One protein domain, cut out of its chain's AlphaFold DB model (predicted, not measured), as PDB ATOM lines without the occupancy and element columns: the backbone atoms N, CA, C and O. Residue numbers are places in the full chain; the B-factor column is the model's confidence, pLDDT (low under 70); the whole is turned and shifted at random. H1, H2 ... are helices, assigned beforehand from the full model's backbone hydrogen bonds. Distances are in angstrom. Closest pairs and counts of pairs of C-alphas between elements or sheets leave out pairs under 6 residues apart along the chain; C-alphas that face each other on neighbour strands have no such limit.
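Overview. This is residues 887 to 991 of the 1027 residues of the protein "Putative fumarate reductase" of Symbiodinium microadriaticum (UniProt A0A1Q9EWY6). What does the model look like as a whole? It has two lobes in a line: a small one of two helices side by side, H1 and H2, and a larger one of two helix pairs, H4 with H5 and H6 with H7. The short helix H3 sits between the lobes, touching H1 and close to H4 and H5. What is it built of, and how large is it? The printed part has 105 residues with seven named helices, H1 to H7 in chain order, and no named strand, and its class is all helix. It is compact, with a radius of gyration of the C-alphas of 14.1 A, and spans 36 by 31 by 21 A.

Along the chain. Where do the first helices run? H1, residues 889 to 905, is 24.4 A long and begins with C-alpha 889 at (-59.047, -17.556, 290.711). H2, residues 910 to 922, is 18.3 A long, and H3 is residues 929 to 932. Which helices follow? H4 is residues 934 to 942, 11.9 A, and H5 is residues 947 to 958, 16.1 A. H6, residues 964 to 975, is 16.3 A long, and H7, residues 981 to 991, is 15.7 A long and ends with C-alpha 991 at (-78.753, 5.685, 302.965).

Arrangement. How do H1 to H3 stand? H1 and H2 form a helical hairpin at a shallow tilt of 31 degrees, with the closest C-alphas, those of Met 900 and Ala 910, 6.5 A apart. H3 touches residues 891 to 895 of H1, with the closest C-alphas, those of Glu 891 and Lys 929, 4.9 A apart. How are H4 to H7 arranged? H4 and H5, a helical hairpin at a shallow tilt of 30 degrees, only just touch, with 3 pairs of C-alphas within 8 A, the closest Ala 940 and Leu 950 at 6.6 A. H4 touches H6 at a shallow tilt of 15 degrees, the same way, with the closest C-alphas, Glu 935 and Ser 965, 7.2 A apart. H7 touches H5, with the closest C-alphas, Leu 953 and Leu 989, 6.9 A apart, and residues 971 to 975 of H6, with the closest C-alphas, Ile 975 and Pro 981, 5.1 A apart. What do the backbones show? Every O i to N i+4 pair is within hydrogen-bond range in H1, H2, H4, H5 and H6, and 6 of 7 are in H7; H3 is too short for such a pair.

Size, cuts and confidence. How far does it reach? The two C-alphas farthest apart, those of Glu 887 and Lys 979, are 40.2 A apart. Is anything missing or uncertain? The printed part has no cut and no long link. Its mean pLDDT is 83.9, with residues 929, 931 to 932 and 979 under 70.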
ATOM      1  N   GLU A 887     -61.982 -19.397 294.880       80.25
ATOM      2  CA  GLU A 887     -62.896 -20.065 293.941       80.25
ATOM      3  C   GLU A 887     -62.885 -19.353 292.573       80.25
ATOM      4  O   GLU A 887     -62.755 -19.994 291.536       80.25
ATOM      5  N   ASP A 888     -62.905 -18.016 292.581       82.44
ATOM      6  CA  ASP A 888     -62.852 -17.138 291.400       82.44
ATOM      7  C   ASP A 888     -61.401 -16.788 290.977       82.44
ATOM      8  O   ASP A 888     -61.067 -15.619 290.767       82.44
ATOM      9  N   PHE A 889     -60.495 -17.777 290.925       86.81
ATOM     10  CA  PHE A 889     -59.047 -17.556 290.711       86.81
ATOM     11  C   PHE A 889     -58.745 -16.711 289.461       86.81
ATOM     12  O   PHE A 889     -57.930 -15.787 289.507       86.81
ATOM     13  N   ASP A 890     -59.387 -17.031 288.338       82.75
ATOM     14  CA  ASP A 890     -59.047 -16.492 287.020       82.75
ATOM     15  C   ASP A 890     -59.515 -15.040 286.847       82.75
ATOM     16  O   ASP A 890     -58.796 -14.213 286.276       82.75
ATOM     17  N   GLU A 891     -60.688 -14.693 287.375       81.81
ATOM     18  CA  GLU A 891     -61.188 -13.320 287.405       81.81
ATOM     19  C   GLU A 891     -60.457 -12.468 288.450       81.81
ATOM     20  O   GLU A 891     -60.138 -11.306 288.185       81.81
ATOM     21  N   ASP A 892     -60.118 -13.042 289.607       87.81
ATOM     22  CA  ASP A 892     -59.302 -12.364 290.613       87.81
ATOM     23  C   ASP A 892     -57.889 -12.050 290.086       87.81
ATOM     24  O   ASP A 892     -57.386 -10.954 290.341       87.81
ATOM     25  N   MET A 893     -57.273 -12.935 289.288       90.25
ATOM     26  CA  MET A 893     -55.997 -12.662 288.604       90.25
ATOM     27  C   MET A 893     -56.099 -11.505 287.600       90.25
ATOM     28  O   MET A 893     -55.241 -10.619 287.599       90.25
ATOM     29  N   GLN A 894     -57.147 -11.474 286.767       85.12
ATOM     30  CA  GLN A 894     -57.379 -10.383 285.804       85.12
ATOM     31  C   GLN A 894     -57.558  -9.030 286.504       85.12
ATOM     32  O   GLN A 894     -57.056  -8.000 286.048       85.12
ATOM     33  N   VAL A 895     -58.251  -9.021 287.642       84.31
ATOM     34  CA  VAL A 895     -58.482  -7.795 288.407       84.31
ATOM     35  C   VAL A 895     -57.253  -7.378 289.208       84.31
ATOM     36  O   VAL A 895     -56.955  -6.185 289.268       84.31
ATOM     37  N   LEU A 896     -56.488  -8.325 289.756       90.62
ATOM     38  CA  LEU A 896     -55.191  -8.037 290.363       90.62
ATOM     39  C   LEU A 896     -54.247  -7.380 289.346       90.62
ATOM     40  O   LEU A 896     -53.605  -6.384 289.678       90.62
ATOM     41  N   TRP A 897     -54.224  -7.867 288.101       91.44
ATOM     42  CA  TRP A 897     -53.478  -7.245 287.004       91.44
ATOM     43  C   TRP A 897     -53.910  -5.790 286.781       91.44
ATOM     44  O   TRP A 897     -53.086  -4.880 286.864       91.44
ATOM     45  N   HIS A 898     -55.211  -5.544 286.606       83.56
ATOM     46  CA  HIS A 898     -55.743  -4.194 286.397       83.56
ATOM     47  C   HIS A 898     -55.458  -3.233 287.572       83.56
ATOM     48  O   HIS A 898     -55.147  -2.056 287.369       83.56
ATOM     49  N   ILE A 899     -55.514  -3.729 288.813       85.88
ATOM     50  CA  ILE A 899     -55.148  -2.975 290.023       85.88
ATOM     51  C   ILE A 899     -53.660  -2.602 290.011       85.88
ATOM     52  O   ILE A 899     -53.314  -1.471 290.361       85.88
ATOM     53  N   MET A 900     -52.782  -3.523 289.608       91.12
ATOM     54  CA  MET A 900     -51.338  -3.294 289.532       91.12
ATOM     55  C   MET A 900     -50.978  -2.290 288.423       91.12
ATOM     56  O   MET A 900     -50.208  -1.364 288.678       91.12
ATOM     57  N   GLU A 901     -51.611  -2.379 287.247       87.56
ATOM     58  CA  GLU A 901     -51.486  -1.383 286.168       87.56
ATOM     59  C   GLU A 901     -51.933   0.013 286.624       87.56
ATOM     60  O   GLU A 901     -51.175   0.980 286.505       87.56
ATOM     61  N   ARG A 902     -53.136   0.130 287.208       79.75
ATOM     62  CA  ARG A 902     -53.641   1.397 287.769       79.75
ATOM     63  C   ARG A 902     -52.727   1.908 288.888       79.75
ATOM     64  O   ARG A 902     -52.560   3.117 289.035       79.75
ATOM     65  N   GLY A 903     -52.110   1.014 289.662       78.56
ATOM     66  CA  GLY A 903     -51.095   1.343 290.661       78.56
ATOM     67  C   GLY A 903     -49.868   2.016 290.044       78.56
ATOM     68  O   GLY A 903     -49.514   3.122 290.458       78.56
ATOM     69  N   ALA A 904     -49.279   1.394 289.022       81.44
ATOM     70  CA  ALA A 904     -48.120   1.917 288.299       81.44
ATOM     71  C   ALA A 904     -48.419   3.264 287.611       81.44
ATOM     72  O   ALA A 904     -47.651   4.211 287.764       81.44
ATOM     73  N   GLN A 905     -49.576   3.398 286.952       77.06
ATOM     74  CA  GLN A 905     -50.035   4.659 286.341       77.06
ATOM     75  C   GLN A 905     -50.170   5.815 287.349       77.06
ATOM     76  O   GLN A 905     -50.060   6.979 286.973       77.06
ATOM     77  N   ASN A 906     -50.392   5.507 288.632       70.88
ATOM     78  CA  ASN A 906     -50.487   6.480 289.723       70.88
ATOM     79  C   ASN A 906     -49.182   6.591 290.545       70.88
ATOM     80  O   ASN A 906     -49.220   7.036 291.693       70.88
ATOM     81  N   ASN A 907     -48.033   6.177 289.990       82.44
ATOM     82  CA  ASN A 907     -46.715   6.179 290.643       82.44
ATOM     83  C   ASN A 907     -46.667   5.453 292.011       82.44
ATOM     84  O   ASN A 907     -45.800   5.739 292.842       82.44
ATOM     85  N   LYS A 908     -47.567   4.491 292.269       80.94
ATOM     86  CA  LYS A 908     -47.464   3.606 293.441       80.94
ATOM     87  C   LYS A 908     -46.380   2.555 293.181       80.94
ATOM     88  O   LYS A 908     -46.303   2.007 292.084       80.94
ATOM     89  N   LYS A 909     -45.575   2.214 294.193       90.19
ATOM     90  CA  LYS A 909     -44.637   1.086 294.083       90.19
ATOM     91  C   LYS A 909     -45.422  -0.217 293.937       90.19
ATOM     92  O   LYS A 909     -46.288  -0.510 294.761       90.19
ATOM     93  N   ALA A 910     -45.071  -1.019 292.937       89.44
ATOM     94  CA  ALA A 910     -45.718  -2.300 292.670       89.44
ATOM     95  C   ALA A 910     -45.693  -3.247 293.885       89.44
ATOM     96  O   ALA A 910     -46.715  -3.834 294.228       89.44
ATOM     97  N   VAL A 911     -44.555  -3.334 294.584       91.31
ATOM     98  CA  VAL A 911     -44.386  -4.150 295.799       91.31
ATOM     99  C   VAL A 911     -45.381  -3.764 296.901       91.31
ATOM    100  O   VAL A 911     -46.004  -4.645 297.491       91.31
ATOM    101  N   ASP A 912     -45.595  -2.466 297.136       86.62
ATOM    102  CA  ASP A 912     -46.504  -1.982 298.183       86.62
ATOM    103  C   ASP A 912     -47.968  -2.325 297.846       86.62
ATOM    104  O   ASP A 912     -48.722  -2.773 298.713       86.62
ATOM    105  N   VAL A 913     -48.368  -2.170 296.575       89.00
ATOM    106  CA  VAL A 913     -49.710  -2.547 296.088       89.00
ATOM    107  C   VAL A 913     -49.909  -4.061 296.188       89.00
ATOM    108  O   VAL A 913     -50.923  -4.513 296.720       89.00
ATOM    109  N   MET A 914     -48.923  -4.847 295.750       94.94
ATOM    110  CA  MET A 914     -48.966  -6.308 295.778       94.94
ATOM    111  C   MET A 914     -49.100  -6.846 297.209       94.94
ATOM    112  O   MET A 914     -49.977  -7.662 297.484       94.94
ATOM    113  N   LEU A 915     -48.301  -6.347 298.158       89.75
ATOM    114  CA  LEU A 915     -48.382  -6.750 299.568       89.75
ATOM    115  C   LEU A 915     -49.728  -6.383 300.216       89.75
ATOM    116  O   LEU A 915     -50.218  -7.124 301.074       89.75
ATOM    117  N   VAL A 916     -50.360  -5.282 299.795       87.00
ATOM    118  CA  VAL A 916     -51.725  -4.929 300.215       87.00
ATOM    119  C   VAL A 916     -52.755  -5.910 299.642       87.00
ATOM    120  O   VAL A 916     -53.593  -6.397 300.399       87.00
ATOM    121  N   LYS A 917     -52.676  -6.281 298.358       91.69
ATOM    122  CA  LYS A 917     -53.640  -7.221 297.756       91.69
ATOM    123  C   LYS A 917     -53.455  -8.666 298.215       91.69
ATOM    124  O   LYS A 917     -54.448  -9.329 298.488       91.69
ATOM    125  N   ILE A 918     -52.224  -9.109 298.479       93.31
ATOM    126  CA  ILE A 918     -51.953 -10.369 299.195       93.31
ATOM    127  C   ILE A 918     -52.623 -10.360 300.580       93.31
ATOM    128  O   ILE A 918     -53.217 -11.360 300.982       93.31
ATOM    129  N   ARG A 919     -52.584  -9.241 301.320       86.44
ATOM    130  CA  ARG A 919     -53.272  -9.122 302.618       86.44
ATOM    131  C   ARG A 919     -54.799  -9.169 302.470       86.44
ATOM    132  O   ARG A 919     -55.451  -9.833 303.266       86.44
ATOM    133  N   GLU A 920     -55.364  -8.504 301.465       84.25
ATOM    134  CA  GLU A 920     -56.807  -8.549 301.182       84.25
ATOM    135  C   GLU A 920     -57.280  -9.959 300.785       84.25
ATOM    136  O   GLU A 920     -58.328 -10.398 301.256       84.25
ATOM    137  N   LEU A 921     -56.497 -10.689 299.981       87.94
ATOM    138  CA  LEU A 921     -56.772 -12.076 299.586       87.94
ATOM    139  C   LEU A 921     -56.808 -13.004 300.809       87.94
ATOM    140  O   LEU A 921     -57.820 -13.664 301.042       87.94
ATOM    141  N   ASN A 922     -55.757 -12.981 301.639       85.31
ATOM    142  CA  ASN A 922     -55.673 -13.790 302.865       85.31
ATOM    143  C   ASN A 922     -56.761 -13.445 303.902       85.31
ATOM    144  O   ASN A 922     -57.152 -14.301 304.690       85.31
ATOM    145  N   ASN A 923     -57.260 -12.205 303.909       78.56
ATOM    146  CA  ASN A 923     -58.349 -11.771 304.790       78.56
ATOM    147  C   ASN A 923     -59.754 -12.052 304.217       78.56
ATOM    148  O   ASN A 923     -60.745 -11.728 304.870       78.56
ATOM    149  N   GLY A 924     -59.869 -12.573 302.989       78.88
ATOM    150  CA  GLY A 924     -61.150 -12.733 302.291       78.88
ATOM    151  C   GLY A 924     -61.821 -11.415 301.872       78.88
ATOM    152  O   GLY A 924     -62.966 -11.429 301.431       78.88
ATOM    153  N   THR A 925     -61.128 -10.274 301.988       76.56
ATOM    154  CA  THR A 925     -61.643  -8.938 301.633       76.56
ATOM    155  C   THR A 925     -61.262  -8.498 300.219       76.56
ATOM    156  O   THR A 925     -61.662  -7.420 299.789       76.56
ATOM    157  N   PHE A 926     -60.483  -9.295 299.484       83.75
ATOM    158  CA  PHE A 926     -60.260  -9.052 298.063       83.75
ATOM    159  C   PHE A 926     -61.543  -9.360 297.286       83.75
ATOM    160  O   PHE A 926     -62.025 -10.497 297.281       83.75
ATOM    161  N   ILE A 927     -62.088  -8.337 296.631       76.44
ATOM    162  CA  ILE A 927     -63.192  -8.478 295.682       76.44
ATOM    163  C   ILE A 927     -62.613  -8.232 294.290       76.44
ATOM    164  O   ILE A 927     -62.595  -7.092 293.832       76.44
ATOM    165  N   GLY A 928     -62.096  -9.282 293.649       71.50
ATOM    166  CA  GLY A 928     -61.612  -9.192 292.281       71.50
ATOM    167  C   GLY A 928     -62.785  -9.188 291.313       71.50
ATOM    168  O   GLY A 928     -63.200  -8.117 290.884       71.50
ATOM    169  N   LYS A 929     -63.358 -10.360 291.025       69.94
ATOM    170  CA  LYS A 929     -64.402 -10.605 290.001       69.94
ATOM    171  C   LYS A 929     -65.427  -9.480 289.768       69.94
ATOM    172  O   LYS A 929     -65.677  -9.116 288.625       69.94
ATOM    173  N   ASP A 930     -65.991  -8.870 290.810       70.56
ATOM    174  CA  ASP A 930     -67.012  -7.815 290.670       70.56
ATOM    175  C   ASP A 930     -66.485  -6.430 290.231       70.56
ATOM    176  O   ASP A 930     -67.280  -5.567 289.867       70.56
ATOM    177  N   LEU A 931     -65.167  -6.203 290.214       69.06
ATOM    178  CA  LEU A 931     -64.541  -5.051 289.541       69.06
ATOM    179  C   LEU A 931     -64.548  -5.180 288.007       69.06
ATOM    180  O   LEU A 931     -64.182  -4.228 287.316       69.06
ATOM    181  N   LEU A 932     -64.957  -6.335 287.471       66.38
ATOM    182  CA  LEU A 932     -65.206  -6.531 286.041       66.38
ATOM    183  C   LEU A 932     -66.604  -6.050 285.611       66.38
ATOM    184  O   LEU A 932     -66.854  -5.967 284.412       66.38
ATOM    185  N   ASP A 933     -67.499  -5.709 286.550       83.00
ATOM    186  CA  ASP A 933     -68.805  -5.111 286.241       83.00
ATOM    187  C   ASP A 933     -68.600  -3.733 285.572       83.00
ATOM    188  O   ASP A 933     -68.071  -2.823 286.224       83.00
ATOM    189  N   PRO A 934     -68.978  -3.546 284.287       82.31
ATOM    190  CA  PRO A 934     -68.593  -2.350 283.535       82.31
ATOM    191  C   PRO A 934     -69.125  -1.052 284.145       82.31
ATOM    192  O   PRO A 934     -68.401  -0.066 284.215       82.31
ATOM    193  N   GLU A 935     -70.355  -1.064 284.664       86.50
ATOM    194  CA  GLU A 935     -70.975   0.120 285.266       86.50
ATOM    195  C   GLU A 935     -70.240   0.544 286.544       86.50
ATOM    196  O   GLU A 935     -69.991   1.732 286.758       86.50
ATOM    197  N   ILE A 936     -69.846  -0.421 287.385       87.56
ATOM    198  CA  ILE A 936     -69.058  -0.145 288.593       87.56
ATOM    199  C   ILE A 936     -67.653   0.333 288.209       87.56
ATOM    200  O   ILE A 936     -67.154   1.284 288.812       87.56
ATOM    201  N   LYS A 937     -67.019  -0.287 287.207       82.94
ATOM    202  CA  LYS A 937     -65.671   0.061 286.738       82.94
ATOM    203  C   LYS A 937     -65.605   1.471 286.150       82.94
ATOM    204  O   LYS A 937     -64.704   2.238 286.505       82.94
ATOM    205  N   ASP A 938     -66.568   1.836 285.311       85.38
ATOM    206  CA  ASP A 938     -66.651   3.159 284.690       85.38
ATOM    207  C   ASP A 938     -66.963   4.233 285.734       85.38
ATOM    208  O   ASP A 938     -66.268   5.250 285.796       85.38
ATOM    209  N   PHE A 939     -67.922   3.988 286.632       89.69
ATOM    210  CA  PHE A 939     -68.242   4.894 287.739       89.69
ATOM    211  C   PHE A 939     -67.044   5.095 288.685       89.69
ATOM    212  O   PHE A 939     -66.706   6.224 289.052       89.69
ATOM    213  N   ALA A 940     -66.345   4.013 289.042       85.19
ATOM    214  CA  ALA A 940     -65.154   4.060 289.884       85.19
ATOM    215  C   ALA A 940     -64.001   4.842 289.240       85.19
ATOM    216  O   ALA A 940     -63.276   5.560 289.933       85.19
ATOM    217  N   SER A 941     -63.852   4.722 287.920       80.94
ATOM    218  CA  SER A 941     -62.845   5.440 287.136       80.94
ATOM    219  C   SER A 941     -63.198   6.923 286.994       80.94
ATOM    220  O   SER A 941     -62.354   7.778 287.260       80.94
ATOM    221  N   LYS A 942     -64.459   7.238 286.666       87.62
ATOM    222  CA  LYS A 942     -64.991   8.600 286.474       87.62
ATOM    223  C   LYS A 942     -64.784   9.501 287.692       87.62
ATOM    224  O   LYS A 942     -64.458  10.674 287.530       87.62
ATOM    225  N   TYR A 943     -64.920   8.950 288.899       85.44
ATOM    226  CA  TYR A 943     -64.728   9.682 290.160       85.44
ATOM    227  C   TYR A 943     -63.412   9.362 290.883       85.44
ATOM    228  O   TYR A 943     -63.223   9.802 292.016       85.44
ATOM    229  N   ASN A 944     -62.504   8.616 290.236       80.31
ATOM    230  CA  ASN A 944     -61.229   8.134 290.783       80.31
ATOM    231  C   ASN A 944     -61.350   7.608 292.226       80.31
ATOM    232  O   ASN A 944     -60.642   8.054 293.133       80.31
ATOM    233  N   LEU A 945     -62.281   6.676 292.447       82.19
ATOM    234  CA  LEU A 945     -62.569   6.157 293.782       82.19
ATOM    235  C   LEU A 945     -61.358   5.418 294.365       82.19
ATOM    236  O   LEU A 945     -60.685   4.643 293.670       82.19
ATOM    237  N   ASP A 946     -61.107   5.652 295.652       78.19
ATOM    238  CA  ASP A 946     -60.151   4.885 296.442       78.19
ATOM    239  C   ASP A 946     -60.665   3.464 296.723       78.19
ATOM    240  O   ASP A 946     -61.865   3.188 296.677       78.19
ATOM    241  N   ASP A 947     -59.737   2.562 297.033       71.25
ATOM    242  CA  ASP A 947     -59.993   1.145 297.280       71.25
ATOM    243  C   ASP A 947     -61.064   0.884 298.362       71.25
ATOM    244  O   ASP A 947     -61.813  -0.087 298.248       71.25
ATOM    245  N   GLN A 948     -61.187   1.733 299.394       72.62
ATOM    246  CA  GLN A 948     -62.165   1.536 300.474       72.62
ATOM    247  C   GLN A 948     -63.575   1.928 300.030       72.62
ATOM    248  O   GLN A 948     -64.530   1.179 300.251       72.62
ATOM    249  N   LEU A 949     -63.713   3.084 299.379       81.94
ATOM    250  CA  LEU A 949     -64.990   3.565 298.860       81.94
ATOM    251  C   LEU A 949     -65.481   2.711 297.683       81.94
ATOM    252  O   LEU A 949     -66.677   2.445 297.573       81.94
ATOM    253  N   LEU A 950     -64.558   2.201 296.867       82.81
ATOM    254  CA  LEU A 950     -64.820   1.241 295.796       82.81
ATOM    255  C   LEU A 950     -65.293  -0.116 296.344       82.81
ATOM    256  O   LEU A 950     -66.342  -0.611 295.934       82.81
ATOM    257  N   HIS A 951     -64.604  -0.678 297.342       78.88
ATOM    258  CA  HIS A 951     -65.057  -1.892 298.031       78.88
ATOM    259  C   HIS A 951     -66.430  -1.686 298.704       78.88
ATOM    260  O   HIS A 951     -67.266  -2.595 298.698       78.88
ATOM    261  N   ARG A 952     -66.712  -0.500 299.270       85.88
ATOM    262  CA  ARG A 952     -68.041  -0.163 299.821       85.88
ATOM    263  C   ARG A 952     -69.112  -0.135 298.728       85.88
ATOM    264  O   ARG A 952     -70.141  -0.789 298.887       85.88
ATOM    265  N   LEU A 953     -68.847   0.551 297.614       88.62
ATOM    266  CA  LEU A 953     -69.737   0.617 296.453       88.62
ATOM    267  C   LEU A 953     -70.096  -0.791 295.959       88.62
ATOM    268  O   LEU A 953     -71.276  -1.134 295.912       88.62
ATOM    269  N   ILE A 954     -69.097  -1.637 295.698       85.00
ATOM    270  CA  ILE A 954     -69.293  -3.025 295.252       85.00
ATOM    271  C   ILE A 954     -70.120  -3.824 296.265       85.00
ATOM    272  O   ILE A 954     -71.088  -4.482 295.889       85.00
ATOM    273  N   LYS A 955     -69.793  -3.751 297.561       83.75
ATOM    274  CA  LYS A 955     -70.511  -4.472 298.629       83.75
ATOM    275  C   LYS A 955     -71.990  -4.077 298.718       83.75
ATOM    276  O   LYS A 955     -72.827  -4.927 299.030       83.75
ATOM    277  N   THR A 956     -72.317  -2.822 298.427       88.44
ATOM    278  CA  THR A 956     -73.690  -2.300 298.458       88.44
ATOM    279  C   THR A 956     -74.434  -2.580 297.149       88.44
ATOM    280  O   THR A 956     -75.589  -3.005 297.196       88.44
ATOM    281  N   MET A 957     -73.765  -2.508 295.994       90.12
ATOM    282  CA  MET A 957     -74.312  -2.942 294.700       90.12
ATOM    283  C   MET A 957     -74.575  -4.459 294.651       90.12
ATOM    284  O   MET A 957     -75.636  -4.880 294.192       90.12
ATOM    285  N   LYS A 958     -73.698  -5.291 295.238       83.06
ATOM    286  CA  LYS A 958     -73.898  -6.748 295.415       83.06
ATOM    287  C   LYS A 958     -75.220  -7.099 296.094       83.06
ATOM    288  O   LYS A 958     -75.839  -8.099 295.741       83.06
ATOM    289  N   LYS A 959     -75.645  -6.290 297.069       83.25
ATOM    290  CA  LYS A 959     -76.913  -6.457 297.800       83.25
ATOM    291  C   LYS A 959     -78.130  -5.920 297.041       83.25
ATOM    292  O   LYS A 959     -79.256  -6.189 297.444       83.25
ATOM    293  N   ARG A 960     -77.914  -5.146 295.975       87.31
ATOM    294  CA  ARG A 960     -78.932  -4.378 295.251       87.31
ATOM    295  C   ARG A 960     -78.917  -4.678 293.750       87.31
ATOM    296  O   ARG A 960     -79.199  -3.798 292.948       87.31
ATOM    297  N   LYS A 961     -78.628  -5.926 293.353       82.12
ATOM    298  CA  LYS A 961     -78.462  -6.334 291.939       82.12
ATOM    299  C   LYS A 961     -79.580  -5.840 291.006       82.12
ATOM    300  O   LYS A 961     -79.285  -5.370 289.917       82.12
ATOM    301  N   HIS A 962     -80.839  -5.877 291.454       86.19
ATOM    302  CA  HIS A 962     -82.011  -5.430 290.680       86.19
ATOM    303  C   HIS A 962     -82.201  -3.901 290.600       86.19
ATOM    304  O   HIS A 962     -83.068  -3.432 289.868       86.19
ATOM    305  N   HIS A 963     -81.413  -3.122 291.345       87.94
ATOM    306  CA  HIS A 963     -81.436  -1.655 291.343       87.94
ATOM    307  C   HIS A 963     -80.092  -1.023 290.950       87.94
ATOM    308  O   HIS A 963     -80.077   0.165 290.645       87.94
ATOM    309  N   LYS A 964     -79.001  -1.810 290.888       90.44
ATOM    310  CA  LYS A 964     -77.611  -1.389 290.617       90.44
ATOM    311  C   LYS A 964     -77.507  -0.245 289.606       90.44
ATOM    312  O   LYS A 964     -76.994   0.812 289.944       90.44
ATOM    313  N   SER A 965     -78.012  -0.439 288.392       88.81
ATOM    314  CA  SER A 965     -77.864   0.523 287.294       88.81
ATOM    315  C   SER A 965     -78.612   1.835 287.535       88.81
ATOM    316  O   SER A 965     -78.121   2.901 287.172       88.81
ATOM    317  N   GLN A 966     -79.769   1.779 288.205       88.81
ATOM    318  CA  GLN A 966     -80.490   2.980 288.625       88.81
ATOM    319  C   GLN A 966     -79.777   3.661 289.796       88.81
ATOM    320  O   GLN A 966     -79.611   4.872 289.764       88.81
ATOM    321  N   ASP A 967     -79.296   2.904 290.789       92.19
ATOM    322  CA  ASP A 967     -78.537   3.454 291.916       92.19
ATOM    323  C   ASP A 967     -77.239   4.135 291.441       92.19
ATOM    324  O   ASP A 967     -76.930   5.239 291.877       92.19
ATOM    325  N   LEU A 968     -76.485   3.530 290.520       92.88
ATOM    326  CA  LEU A 968     -75.275   4.135 289.953       92.88
ATOM    327  C   LEU A 968     -75.599   5.412 289.166       92.88
ATOM    328  O   LEU A 968     -74.901   6.413 289.330       92.88
ATOM    329  N   LYS A 969     -76.680   5.418 288.375       91.12
ATOM    330  CA  LYS A 969     -77.132   6.602 287.630       91.12
ATOM    331  C   LYS A 969     -77.591   7.738 288.555       91.12
ATOM    332  O   LYS A 969     -77.131   8.866 288.407       91.12
ATOM    333  N   ASP A 970     -78.433   7.437 289.544       87.62
ATOM    334  CA  ASP A 970     -78.883   8.398 290.558       87.62
ATOM    335  C   ASP A 970     -77.695   8.999 291.327       87.62
ATOM    336  O   ASP A 970     -77.700  10.190 291.633       87.62
ATOM    337  N   MET A 971     -76.668   8.201 291.642       91.94
ATOM    338  CA  MET A 971     -75.446   8.716 292.261       91.94
ATOM    339  C   MET A 971     -74.672   9.633 291.312       91.94
ATOM    340  O   MET A 971     -74.221  10.692 291.746       91.94
ATOM    341  N   ASP A 972     -74.527   9.245 290.042       91.00
ATOM    342  CA  ASP A 972     -73.777   9.976 289.014       91.00
ATOM    343  C   ASP A 972     -74.332  11.391 288.801       91.00
ATOM    344  O   ASP A 972     -73.593  12.373 288.906       91.00
ATOM    345  N   GLU A 973     -75.651  11.505 288.624       86.12
ATOM    346  CA  GLU A 973     -76.359  12.784 288.487       86.12
ATOM    347  C   GLU A 973     -76.166  13.691 289.719       86.12
ATOM    348  O   GLU A 973     -76.029  14.912 289.593       86.12
ATOM    349  N   ARG A 974     -76.091  13.104 290.922       84.00
ATOM    350  CA  ARG A 974     -75.939  13.834 292.194       84.00
ATOM    351  C   ARG A 974     -74.501  14.267 292.497       84.00
ATOM    352  O   ARG A 974     -74.323  15.262 293.203       84.00
ATOM    353  N   ILE A 975     -73.479  13.553 292.008       87.94
ATOM    354  CA  ILE A 975     -72.061  13.855 292.305       87.94
ATOM    355  C   ILE A 975     -71.283  14.470 291.141       87.94
ATOM    356  O   ILE A 975     -70.255  15.093 291.400       87.94
ATOM    357  N   GLY A 976     -71.781  14.396 289.902       80.88
ATOM    358  CA  GLY A 976     -71.114  14.946 288.714       80.88
ATOM    359  C   GLY A 976     -70.787  16.445 288.790       80.88
ATOM    360  O   GLY A 976     -69.827  16.893 288.170       80.88
ATOM    361  N   ASN A 977     -71.528  17.212 289.601       73.56
ATOM    362  CA  ASN A 977     -71.296  18.643 289.857       73.56
ATOM    363  C   ASN A 977     -70.835  18.955 291.301       73.56
ATOM    364  O   ASN A 977     -70.781  20.118 291.705       73.56
ATOM    365  N   ALA A 978     -70.532  17.943 292.121       72.25
ATOM    366  CA  ALA A 978     -70.206  18.137 293.532       72.25
ATOM    367  C   ALA A 978     -68.734  18.537 293.741       72.25
ATOM    368  O   ALA A 978     -67.824  17.868 293.260       72.25
ATOM    369  N   LYS A 979     -68.476  19.556 294.578       69.00
ATOM    370  CA  LYS A 979     -67.102  19.947 294.976       69.00
ATOM    371  C   LYS A 979     -66.314  18.822 295.670       69.00
ATOM    372  O   LYS A 979     -65.087  18.848 295.664       69.00
ATOM    373  N   HIS A 980     -67.008  17.854 296.277       74.38
ATOM    374  CA  HIS A 980     -66.418  16.719 296.996       74.38
ATOM    375  C   HIS A 980     -67.182  15.411 296.683       74.38
ATOM    376  O   HIS A 980     -67.965  14.957 297.524       74.38
ATOM    377  N   PRO A 981     -66.992  14.800 295.492       79.25
ATOM    378  CA  PRO A 981     -67.795  13.659 295.033       79.25
ATOM    379  C   PRO A 981     -67.780  12.476 296.006       79.25
ATOM    380  O   PRO A 981     -68.836  12.011 296.430       79.25
ATOM    381  N   SER A 982     -66.592  12.059 296.456       79.81
ATOM    382  CA  SER A 982     -66.398  10.914 297.356       79.81
ATOM    383  C   SER A 982     -67.140  11.067 298.691       79.81
ATOM    384  O   SER A 982     -67.736  10.115 299.187       79.81
ATOM    385  N   GLY A 983     -67.163  12.278 299.260       80.00
ATOM    386  CA  GLY A 983     -67.852  12.558 300.525       80.00
ATOM    387  C   GLY A 983     -69.381  12.563 300.409       80.00
ATOM    388  O   GLY A 983     -70.072  12.230 301.371       80.00
ATOM    389  N   LEU A 984     -69.918  12.901 299.231       84.62
ATOM    390  CA  LEU A 984     -71.350  12.786 298.948       84.62
ATOM    391  C   LEU A 984     -71.734  11.332 298.624       84.62
ATOM    392  O   LEU A 984     -72.746  10.848 299.126       84.62
ATOM    393  N   LEU A 985     -70.882  10.606 297.891       90.50
ATOM    394  CA  LEU A 985     -71.036   9.175 297.611       90.50
ATOM    395  C   LEU A 985     -71.102   8.330 298.894       90.50
ATOM    396  O   LEU A 985     -71.996   7.495 299.017       90.50
ATOM    397  N   VAL A 986     -70.236   8.597 299.880       87.88
ATOM    398  CA  VAL A 986     -70.282   7.967 301.215       87.88
ATOM    399  C   VAL A 986     -71.680   8.066 301.842       87.88
ATOM    400  O   VAL A 986     -72.231   7.047 302.250       87.88
ATOM    401  N   ARG A 987     -72.296   9.257 301.838       86.00
ATOM    402  CA  ARG A 987     -73.640   9.476 302.408       86.00
ATOM    403  C   ARG A 987     -74.758   8.789 301.620       86.00
ATOM    404  O   ARG A 987     -75.771   8.402 302.199       86.00
ATOM    405  N   MET A 988     -74.606   8.652 300.303       90.56
ATOM    406  CA  MET A 988     -75.591   7.946 299.476       90.56
ATOM    407  C   MET A 988     -75.535   6.437 299.701       90.56
ATOM    408  O   MET A 988     -76.583   5.813 299.867       90.56
ATOM    409  N   LEU A 989     -74.328   5.874 299.804       92.25
ATOM    410  CA  LEU A 989     -74.116   4.486 300.212       92.25
ATOM    411  C   LEU A 989     -74.662   4.232 301.625       92.25
ATOM    412  O   LEU A 989     -75.337   3.233 301.833       92.25
ATOM    413  N   GLU A 990     -74.489   5.168 302.563       87.12
ATOM    414  CA  GLU A 990     -75.068   5.084 303.916       87.12
ATOM    415  C   GLU A 990     -76.597   4.995 303.911       87.12
ATOM    416  O   GLU A 990     -77.149   4.128 304.582       87.12
ATOM    417  N   GLY A 991     -77.295   5.806 303.109       85.75
ATOM    418  CA  GLY A 991     -78.753   5.685 302.965       85.75
ATOM    419  C   GLY A 991     -79.185   4.340 302.369       85.75
ATOM    420  O   GLY A 991     -80.073   3.672 302.910       85.75
TER     421      GLY A 991